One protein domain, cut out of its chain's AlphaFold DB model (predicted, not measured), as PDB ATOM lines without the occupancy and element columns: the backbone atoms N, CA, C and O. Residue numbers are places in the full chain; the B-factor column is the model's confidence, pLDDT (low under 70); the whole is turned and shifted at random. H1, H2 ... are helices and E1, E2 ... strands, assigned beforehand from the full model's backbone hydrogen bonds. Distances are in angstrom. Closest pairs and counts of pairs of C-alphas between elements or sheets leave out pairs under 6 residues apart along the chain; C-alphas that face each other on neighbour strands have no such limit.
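What this domain is: This is residues 37 to 106 of the 106 residues of the protein "IMS_C domain-containing protein" of Hyphomicrobiales bacterium (UniProt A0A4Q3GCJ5). A long two-stranded hairpin, E1 and E2, has one long helix, H1, running slantwise along its E1 side, and residues 37 to 51 run back along the helix before turning into its first residues. The outline is a rod of 44 by 20 by 18 A, with the link from H1 to E1 near one end and the hairpin's loop, residues 86 to 96, at the other. The printed part has 70 residues, with one named helix and two named strands in the order H1, E1, E2; the sheet E1 - E2 is antiparallel. The class is mixed, helices and strands, and the whole is loose, with a radius of gyration of the C-alphas of 14.0 A.

How they stand to each other: E1, residues 79 to 85, and E2, residues 97 to 103, form a hairpin and are antiparallel at 171 degrees. C-alphas 81 and 101 face each other at 4.0 A. N 82 and O 100 are within hydrogen-bond range at 2.8 A, as are N 100 and O 82 at 2.9 A. For H1, residues 52 to 72, and E1 the closest C-alphas are those of Val 59 and Val 82, 7.5 A apart. H1 and E2 are apart. In H1 every O i to N i+4 pair is within hydrogen-bond range.

Where its parts are: E1 is 20.2 A long from first to last C-alpha, beginning with Arg 79 at (93.175, 142.178, 94.967). E2 is 20.8 A long and ends with Ser 103 at (90.364, 141.587, 91.798). H1 is 30.2 A long, from C-alpha 52 at (84.921, 163.780, 96.607).

The domain as a whole: The C-alphas farthest apart are those of Gly 74 and Glu 92, at 44.7 A. The printed part has no cut. The link from E1 to E2 is long, with 11 residues. Mean pLDDT of the printed part is 93.6, and residue 106, the chain's last, is under 70.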
ATOM      1  N   LYS A  37     101.220 138.185 103.195       88.38
ATOM      2  CA  LYS A  37      99.936 137.833 102.558       88.38
ATOM      3  C   LYS A  37      99.104 139.047 102.139       88.38
ATOM      4  O   LYS A  37      98.067 138.893 101.507       88.38
ATOM      5  N   GLY A  38      99.529 140.243 102.527       91.25
ATOM      6  CA  GLY A  38      98.831 141.485 102.239       91.25
ATOM      7  C   GLY A  38      99.683 142.691 102.602       91.25
ATOM      8  O   GLY A  38     100.667 142.586 103.340       91.25
ATOM      9  N   MET A  39      99.296 143.841 102.063       93.25
ATOM     10  CA  MET A  39      99.968 145.111 102.277       93.25
ATOM     11  C   MET A  39      98.939 146.232 102.271       93.25
ATOM     12  O   MET A  39      98.012 146.214 101.468       93.25
ATOM     13  N   ALA A  40      99.113 147.200 103.165       95.12
ATOM     14  CA  ALA A  40      98.213 148.334 103.284       95.12
ATOM     15  C   ALA A  40      98.999 149.646 103.382       95.12
ATOM     16  O   ALA A  40     100.085 149.717 103.971       95.12
ATOM     17  N   VAL A  41      98.421 150.696 102.805       96.62
ATOM     18  CA  VAL A  41      98.818 152.085 103.024       96.62
ATOM     19  C   VAL A  41      97.580 152.802 103.530       96.62
ATOM     20  O   VAL A  41      96.625 152.985 102.787       96.62
ATOM     21  N   THR A  42      97.584 153.151 104.811       94.88
ATOM     22  CA  THR A  42      96.453 153.791 105.484       94.88
ATOM     23  C   THR A  42      96.961 154.970 106.296       94.88
ATOM     24  O   THR A  42      98.043 154.916 106.889       94.88
ATOM     25  N   ARG A  43      96.195 156.062 106.301       92.00
ATOM     26  CA  ARG A  43      96.444 157.241 107.134       92.00
ATOM     27  C   ARG A  43      95.113 157.878 107.511       92.00
ATOM     28  O   ARG A  43      94.194 157.906 106.700       92.00
ATOM     29  N   SER A  44      95.043 158.408 108.725       93.19
ATOM     30  CA  SER A  44      93.932 159.257 109.151       93.19
ATOM     31  C   SER A  44      94.131 160.678 108.630       93.19
ATOM     32  O   SER A  44      95.250 161.194 108.638       93.19
ATOM     33  N   PHE A  45      93.043 161.327 108.223       93.69
ATOM     34  CA  PHE A  45      93.053 162.746 107.875       93.69
ATOM     35  C   PHE A  45      93.037 163.610 109.139       93.69
ATOM     36  O   PHE A  45      92.432 163.244 110.149       93.69
ATOM     37  N   ARG A  46      93.703 164.772 109.092       92.69
ATOM     38  CA  ARG A  46      93.725 165.733 110.210       92.69
ATOM     39  C   ARG A  46      92.342 166.335 110.466       92.69
ATOM     40  O   ARG A  46      91.970 166.566 111.614       92.69
ATOM     41  N   THR A  47      91.602 166.592 109.396       93.12
ATOM     42  CA  THR A  47      90.230 167.102 109.402       93.12
ATOM     43  C   THR A  47      89.338 166.153 108.604       93.12
ATOM     44  O   THR A  47      89.853 165.422 107.755       93.12
ATOM     45  N   PRO A  48      88.019 166.121 108.869       93.31
ATOM     46  CA  PRO A  48      87.084 165.402 108.010       93.31
ATOM     47  C   PRO A  48      87.220 165.868 106.556       93.31
ATOM     48  O   PRO A  48      87.351 167.065 106.310       93.31
ATOM     49  N   VAL A  49      87.221 164.916 105.627       94.38
ATOM     50  CA  VAL A  49      87.160 165.187 104.187       94.38
ATOM     51  C   VAL A  49      85.688 165.225 103.803       94.38
ATOM     52  O   VAL A  49      84.956 164.285 104.119       94.38
ATOM     53  N   GLU A  50      85.258 166.322 103.188       93.81
ATOM     54  CA  GLU A  50      83.845 166.586 102.882       93.81
ATOM     55  C   GLU A  50      83.572 166.646 101.369       93.81
ATOM     56  O   GLU A  50      82.417 166.615 100.955       93.81
ATOM     57  N   ASP A  51      84.619 166.662 100.541       95.56
ATOM     58  CA  ASP A  51      84.544 166.674  99.083       95.56
ATOM     59  C   ASP A  51      85.110 165.388  98.458       95.56
ATOM     60  O   ASP A  51      86.016 164.734  98.988       95.56
ATOM     61  N   ILE A  52      84.546 165.010  97.310       94.94
ATOM     62  CA  ILE A  52      84.921 163.780  96.607       94.94
ATOM     63  C   ILE A  52      86.303 163.882  95.957       94.94
ATOM     64  O   ILE A  52      87.025 162.888  95.935       94.94
ATOM     65  N   ASP A  53      86.696 165.062  95.481       97.44
ATOM     66  CA  ASP A  53      87.949 165.253  94.747       97.44
ATOM     67  C   ASP A  53      89.158 165.020  95.661       97.44
ATOM     68  O   ASP A  53      90.019 164.196  95.355       97.44
ATOM     69  N   THR A  54      89.157 165.612  96.859       96.06
ATOM     70  CA  THR A  54      90.186 165.380  97.886       96.06
ATOM     71  C   THR A  54      90.240 163.914  98.311       96.06
ATOM     72  O   THR A  54      91.323 163.362  98.541       96.06
ATOM     73  N   LEU A  55      89.082 163.251  98.420       94.75
ATOM     74  CA  LEU A  55      89.038 161.827  98.744       94.75
ATOM     75  C   LEU A  55      89.676 160.988  97.628       94.75
ATOM     76  O   LEU A  55      90.471 160.092  97.918       94.75
ATOM     77  N   MET A  56      89.363 161.284  96.367       95.69
ATOM     78  CA  MET A  56      89.903 160.577  95.207       95.69
ATOM     79  C   MET A  56      91.407 160.805  95.035       95.69
ATOM     80  O   MET A  56      92.135 159.838  94.796       95.69
ATOM     81  N   ASP A  57      91.896 162.026  95.256       96.69
ATOM     82  CA  ASP A  57      93.326 162.345  95.261       96.69
ATOM     83  C   ASP A  57      94.079 161.542  96.328       96.69
ATOM     84  O   ASP A  57      95.135 160.951  96.065       96.69
ATOM     85  N   ALA A  58      93.512 161.448  97.533       96.25
ATOM     86  CA  ALA A  58      94.082 160.637  98.601       96.25
ATOM     87  C   ALA A  58      94.098 159.142  98.243       96.25
ATOM     88  O   ALA A  58      95.111 158.470  98.456       96.25
ATOM     89  N   VAL A  59      93.015 158.616  97.661       95.44
ATOM     90  CA  VAL A  59      92.952 157.220  97.195       95.44
ATOM     91  C   VAL A  59      94.017 156.953  96.132       95.44
ATOM     92  O   VAL A  59      94.747 155.965  96.246       95.44
ATOM     93  N   ALA A  60      94.161 157.835  95.140       96.81
ATOM     94  CA  ALA A  60      95.175 157.715  94.097       96.81
ATOM     95  C   ALA A  60      96.590 157.724  94.693       96.81
ATOM     96  O   ALA A  60      97.404 156.844  94.398       96.81
ATOM     97  N   GLN A  61      96.871 158.658  95.604       97.62
ATOM     98  CA  GLN A  61      98.156 158.732  96.293       97.62
ATOM     99  C   GLN A  61      98.454 157.453  97.088       97.62
ATOM    100  O   GLN A  61      99.560 156.912  96.998       97.62
ATOM    101  N   TYR A  62      97.492 156.935  97.852       97.12
ATOM    102  CA  TYR A  62      97.684 155.716  98.641       97.12
ATOM    103  C   TYR A  62      97.852 154.477  97.764       97.12
ATOM    104  O   TYR A  62      98.713 153.647  98.063       97.12
ATOM    105  N   ALA A  63      97.110 154.376  96.658       95.38
ATOM    106  CA  ALA A  63      97.268 153.303  95.683       95.38
ATOM    107  C   ALA A  63      98.669 153.318  95.044       95.38
ATOM    108  O   ALA A  63      99.330 152.279  95.000       95.38
ATOM    109  N   MET A  64      99.176 154.493  94.643       96.69
ATOM    110  CA  MET A  64     100.541 154.637  94.115       96.69
ATOM    111  C   MET A  64     101.594 154.176  95.130       96.69
ATOM    112  O   MET A  64     102.457 153.359  94.803       96.69
ATOM    113  N   ARG A  65     101.485 154.626  96.388       97.75
ATOM    114  CA  ARG A  65     102.392 154.207  97.470       97.75
ATOM    115  C   ARG A  65     102.302 152.713  97.768       97.75
ATOM    116  O   ARG A  65     103.318 152.095  98.078       97.75
ATOM    117  N   ALA A  66     101.111 152.118  97.692       95.69
ATOM    118  CA  ALA A  66     100.951 150.678  97.863       95.69
ATOM    119  C   ALA A  66     101.673 149.919  96.742       95.69
ATOM    120  O   ALA A  66     102.412 148.979  97.023       95.69
ATOM    121  N   GLY A  67     101.543 150.383  95.495       94.94
ATOM    122  CA  GLY A  67     102.269 149.840  94.347       94.94
ATOM    123  C   GLY A  67     103.791 149.953  94.479       94.94
ATOM    124  O   GLY A  67     104.500 148.990  94.201       94.94
ATOM    125  N   GLU A  68     104.307 151.093  94.951       96.94
ATOM    126  CA  GLU A  68     105.740 151.267  95.244       96.94
ATOM    127  C   GLU A  68     106.238 150.249  96.272       96.94
ATOM    128  O   GLU A  68     107.264 149.602  96.057       96.94
ATOM    129  N   LYS A  69     105.494 150.060  97.366       95.56
ATOM    130  CA  LYS A  69     105.861 149.086  98.398       95.56
ATOM    131  C   LYS A  69     105.783 147.647  97.884       95.56
ATOM    132  O   LYS A  69     106.670 146.856  98.189       95.56
ATOM    133  N   LEU A  70     104.762 147.302  97.097       94.50
ATOM    134  CA  LEU A  70     104.642 145.977  96.481       94.50
ATOM    135  C   LEU A  70     105.848 145.680  95.585       94.50
ATOM    136  O   LEU A  70     106.493 144.647  95.764       94.50
ATOM    137  N   ARG A  71     106.218 146.628  94.712       94.12
ATOM    138  CA  ARG A  71     107.412 146.529  93.857       94.12
ATOM    139  C   ARG A  71     108.695 146.381  94.669       94.12
ATOM    140  O   ARG A  71     109.509 145.524  94.345       94.12
ATOM    141  N   GLY A  72     108.847 147.142  95.754       94.75
ATOM    142  CA  GLY A  72     109.999 147.031  96.657       94.75
ATOM    143  C   GLY A  72     110.146 145.657  97.323       94.75
ATOM    144  O   GLY A  72     111.249 145.273  97.694       94.75
ATOM    145  N   HIS A  73     109.055 144.897  97.436       92.38
ATOM    146  CA  HIS A  73     109.056 143.526  97.948       92.38
ATOM    147  C   HIS A  73     109.000 142.452  96.845       92.38
ATOM    148  O   HIS A  73     108.900 141.272  97.171       92.38
ATOM    149  N   GLY A  74     109.042 142.831  95.560       92.75
ATOM    150  CA  GLY A  74     108.907 141.889  94.441       92.75
ATOM    151  C   GLY A  74     107.541 141.191  94.390       92.75
ATOM    152  O   GLY A  74     107.449 140.049  93.950       92.75
ATOM    153  N   LEU A  75     106.488 141.843  94.891       91.81
ATOM    154  CA  LEU A  75     105.137 141.288  94.985       91.81
ATOM    155  C   LEU A  75     104.189 141.944  93.977       91.81
ATOM    156  O   LEU A  75     104.333 143.117  93.632       91.81
ATOM    157  N   VAL A  76     103.152 141.199  93.593       91.94
ATOM    158  CA  VAL A  76     102.004 141.686  92.815       91.94
ATOM    159  C   VAL A  76     100.732 141.487  93.641       91.94
ATOM    160  O   VAL A  76     100.594 140.494  94.359       91.94
ATOM    161  N   ALA A  77      99.810 142.447  93.586       92.81
ATOM    162  CA  ALA A  77      98.523 142.334  94.263       92.81
ATOM    163  C   ALA A  77      97.526 141.568  93.387       92.81
ATOM    164  O   ALA A  77      97.268 141.977  92.264       92.81
ATOM    165  N   GLY A  78      96.909 140.511  93.924       94.06
ATOM    166  CA  GLY A  78      95.759 139.851  93.284       94.06
ATOM    167  C   GLY A  78      94.411 140.514  93.600       94.06
ATOM    168  O   GLY A  78      93.389 140.199  92.992       94.06
ATOM    169  N   ARG A  79      94.375 141.432  94.572       94.50
ATOM    170  CA  ARG A  79      93.175 142.178  94.967       94.50
ATOM    171  C   ARG A  79      93.567 143.531  95.541       94.50
ATOM    172  O   ARG A  79      94.444 143.591  96.404       94.50
ATOM    173  N   LEU A  80      92.872 144.584  95.119       94.81
ATOM    174  CA  LEU A  80      92.939 145.899  95.746       94.81
ATOM    175  C   LEU A  80      91.644 146.165  96.509       94.81
ATOM    176  O   LEU A  80      90.552 145.899  96.010       94.81
ATOM    177  N   THR A  81      91.778 146.700  97.718       96.88
ATOM    178  CA  THR A  81      90.648 147.095  98.557       96.88
ATOM    179  C   THR A  81      90.888 148.508  99.064       96.88
ATOM    180  O   THR A  81      91.937 148.789  99.642       96.88
ATOM    181  N   VAL A  82      89.904 149.378  98.866       96.38
ATOM    182  CA  VAL A  82      89.864 150.753  99.362       96.38
ATOM    183  C   VAL A  82      88.753 150.841 100.396       96.38
ATOM    184  O   VAL A  82      87.655 150.326 100.187       96.38
ATOM    185  N   PHE A  83      89.032 151.488 101.520       96.12
ATOM    186  CA  PHE A  83      88.042 151.729 102.558       96.12
ATOM    187  C   PHE A  83      88.199 153.137 103.115       96.12
ATOM    188  O   PHE A  83      89.296 153.696 103.118       96.12
ATOM    189  N   PHE A  84      87.099 153.683 103.615       95.31
ATOM    190  CA  PHE A  84      87.090 154.930 104.364       95.31
ATOM    191  C   PHE A  84      85.963 154.899 105.388       95.31
ATOM    192  O   PHE A  84      84.984 154.165 105.248       95.31
ATOM    193  N   HIS A  85      86.116 155.692 106.438       95.31
ATOM    194  CA  HIS A  85      85.117 155.818 107.484       95.31
ATOM    195  C   HIS A  85      85.167 157.214 108.101       95.31
ATOM    196  O   HIS A  85      86.203 157.883 108.097       95.31
ATOM    197  N   THR A  86      84.043 157.644 108.664       95.00
ATOM    198  CA  THR A  86      83.964 158.834 109.512       95.00
ATOM    199  C   THR A  86      84.717 158.610 110.821       95.00
ATOM    200  O   THR A  86      85.135 157.497 111.145       95.00
ATOM    201  N   ASN A  87      84.925 159.681 111.588       93.62
ATOM    202  CA  ASN A  87      85.621 159.590 112.866       93.62
ATOM    203  C   ASN A  87      84.763 158.825 113.901       93.62
ATOM    204  O   ASN A  87      83.758 159.380 114.358       93.62
ATOM    205  N   PRO A  88      85.174 157.613 114.333       92.12
ATOM    206  CA  PRO A  88      84.402 156.817 115.287       92.12
ATOM    207  C   PRO A  88      84.426 157.399 116.708       92.12
ATOM    208  O   PRO A  88      83.614 157.020 117.545       92.12
ATOM    209  N   HIS A  89      85.334 158.337 116.993       92.50
ATOM    210  CA  HIS A  89      85.469 159.001 118.291       92.50
ATOM    211  C   HIS A  89      84.618 160.276 118.412       92.50
ATOM    212  O   HIS A  89      84.804 161.041 119.356       92.50
ATOM    213  N   LYS A  90      83.707 160.520 117.460       91.56
ATOM    214  CA  LYS A  90      82.728 161.620 117.482       91.56
ATOM    215  C   LYS A  90      81.299 161.075 117.394       91.56
ATOM    216  O   LYS A  90      80.688 161.159 116.324       91.56
ATOM    217  N   PRO A  91      80.777 160.453 118.467       90.62
ATOM    218  CA  PRO A  91      79.464 159.806 118.456       90.62
ATOM    219  C   PRO A  91      78.308 160.783 118.196       90.62
ATOM    220  O   PRO A  91      77.245 160.365 117.757       90.62
ATOM    221  N   GLU A  92      78.520 162.079 118.428       95.19
ATOM    222  CA  GLU A  92      77.566 163.149 118.134       95.19
ATOM    223  C   GLU A  92      77.371 163.412 116.631       95.19
ATOM    224  O   GLU A  92      76.435 164.109 116.244       95.19
ATOM    225  N   ARG A  93      78.248 162.876 115.774       91.06
ATOM    226  CA  ARG A  93      78.150 162.990 114.314       91.06
ATOM    227  C   ARG A  93      77.683 161.681 113.692       91.06
ATOM    228  O   ARG A  93      77.999 160.598 114.184       91.06
ATOM    229  N   SER A  94      76.992 161.789 112.558       92.31
ATOM    230  CA  SER A  94      76.596 160.637 111.749       92.31
ATOM    231  C   SER A  94      77.806 159.779 111.391       92.31
ATOM    232  O   SER A  94      78.816 160.279 110.892       92.31
ATOM    233  N   GLN A  95      77.682 158.481 111.658       94.81
ATOM    234  CA  GLN A  95      78.728 157.507 111.391       94.81
ATOM    235  C   GLN A  95      78.493 156.836 110.043       94.81
ATOM    236  O   GLN A  95      77.384 156.402 109.735       94.81
ATOM    237  N   TYR A  96      79.552 156.736 109.250       94.81
ATOM    238  CA  TYR A  96      79.542 156.078 107.957       94.81
ATOM    239  C   TYR A  96      80.862 155.345 107.732       94.81
ATOM    240  O   TYR A  96      81.932 155.818 108.111       94.81
ATOM    241  N   SER A  97      80.783 154.174 107.109       95.38
ATOM    242  CA  SER A  97      81.939 153.377 106.710       95.38
ATOM    243  C   SER A  97      81.608 152.651 105.420       95.38
ATOM    244  O   SER A  97      80.512 152.105 105.280       95.38
ATOM    245  N   ALA A  98      82.553 152.642 104.488       94.69
ATOM    246  CA  ALA A  98      82.411 151.961 103.216       94.69
ATOM    247  C   ALA A  98      83.716 151.282 102.814       94.69
ATOM    248  O   ALA A  98      84.821 151.714 103.158       94.69
ATOM    249  N   LEU A  99      83.564 150.207 102.050       96.75
ATOM    250  CA  LEU A  99      84.656 149.435 101.491       96.75
ATOM    251  C   LEU A  99      84.290 149.027 100.070       96.75
ATOM    252  O   LEU A  99      83.200 148.521  99.817       96.75
ATOM    253  N   CYS A 100      85.232 149.215  99.158       95.00
ATOM    254  CA  CYS A 100      85.164 148.737  97.790       95.00
ATOM    255  C   CYS A 100      86.420 147.915  97.510       95.00
ATOM    256  O   CYS A 100      87.517 148.276  97.931       95.00
ATOM    257  N   GLY A 101      86.280 146.796  96.811       94.69
ATOM    258  CA  GLY A 101      87.436 146.017  96.399       94.69
ATOM    259  C   GLY A 101      87.200 145.321  95.078       94.69
ATOM    260  O   GLY A 101      86.081 144.917  94.773       94.69
ATOM    261  N   PHE A 102      88.276 145.162  94.322       92.50
ATOM    262  CA  PHE A 102      88.262 144.507  93.025       92.50
ATOM    263  C   PHE A 102      89.482 143.603  92.871       92.50
ATOM    264  O   PHE A 102      90.554 143.844  93.437       92.50
ATOM    265  N   SER A 103      89.289 142.513  92.135       94.44
ATOM    266  CA  SER A 103      90.364 141.587  91.798       94.44
ATOM    267  C   SER A 103      91.257 142.214  90.735       94.44
ATOM    268  O   SER A 103      90.768 142.837  89.795       94.44
ATOM    269  N   MET A 104      92.565 142.041  90.888       86.75
ATOM    270  CA  MET A 104      93.555 142.471  89.909       86.75
ATOM    271  C   MET A 104      94.088 141.224  89.213       86.75
ATOM    272  O   MET A 104      94.429 140.242  89.877       86.75
ATOM    273  N   GLN A 105      94.107 141.241  87.883       76.31
ATOM    274  CA  GLN A 105      94.810 140.211  87.130       76.31
ATOM    275  C   GLN A 105      96.318 140.491  87.237       76.31
ATOM    276  O   GLN A 105      96.703 141.657  87.115       76.31
ATOM    277  N   PRO A 106      97.134 139.474  87.551       60.03
ATOM    278  CA  PRO A 106      98.578 139.625  87.673       60.03
ATOM    279  C   PRO A 106      99.266 139.852  86.325       60.03
ATOM    280  O   PRO A 106      98.732 139.380  85.294       60.03
TER     281      PRO A 106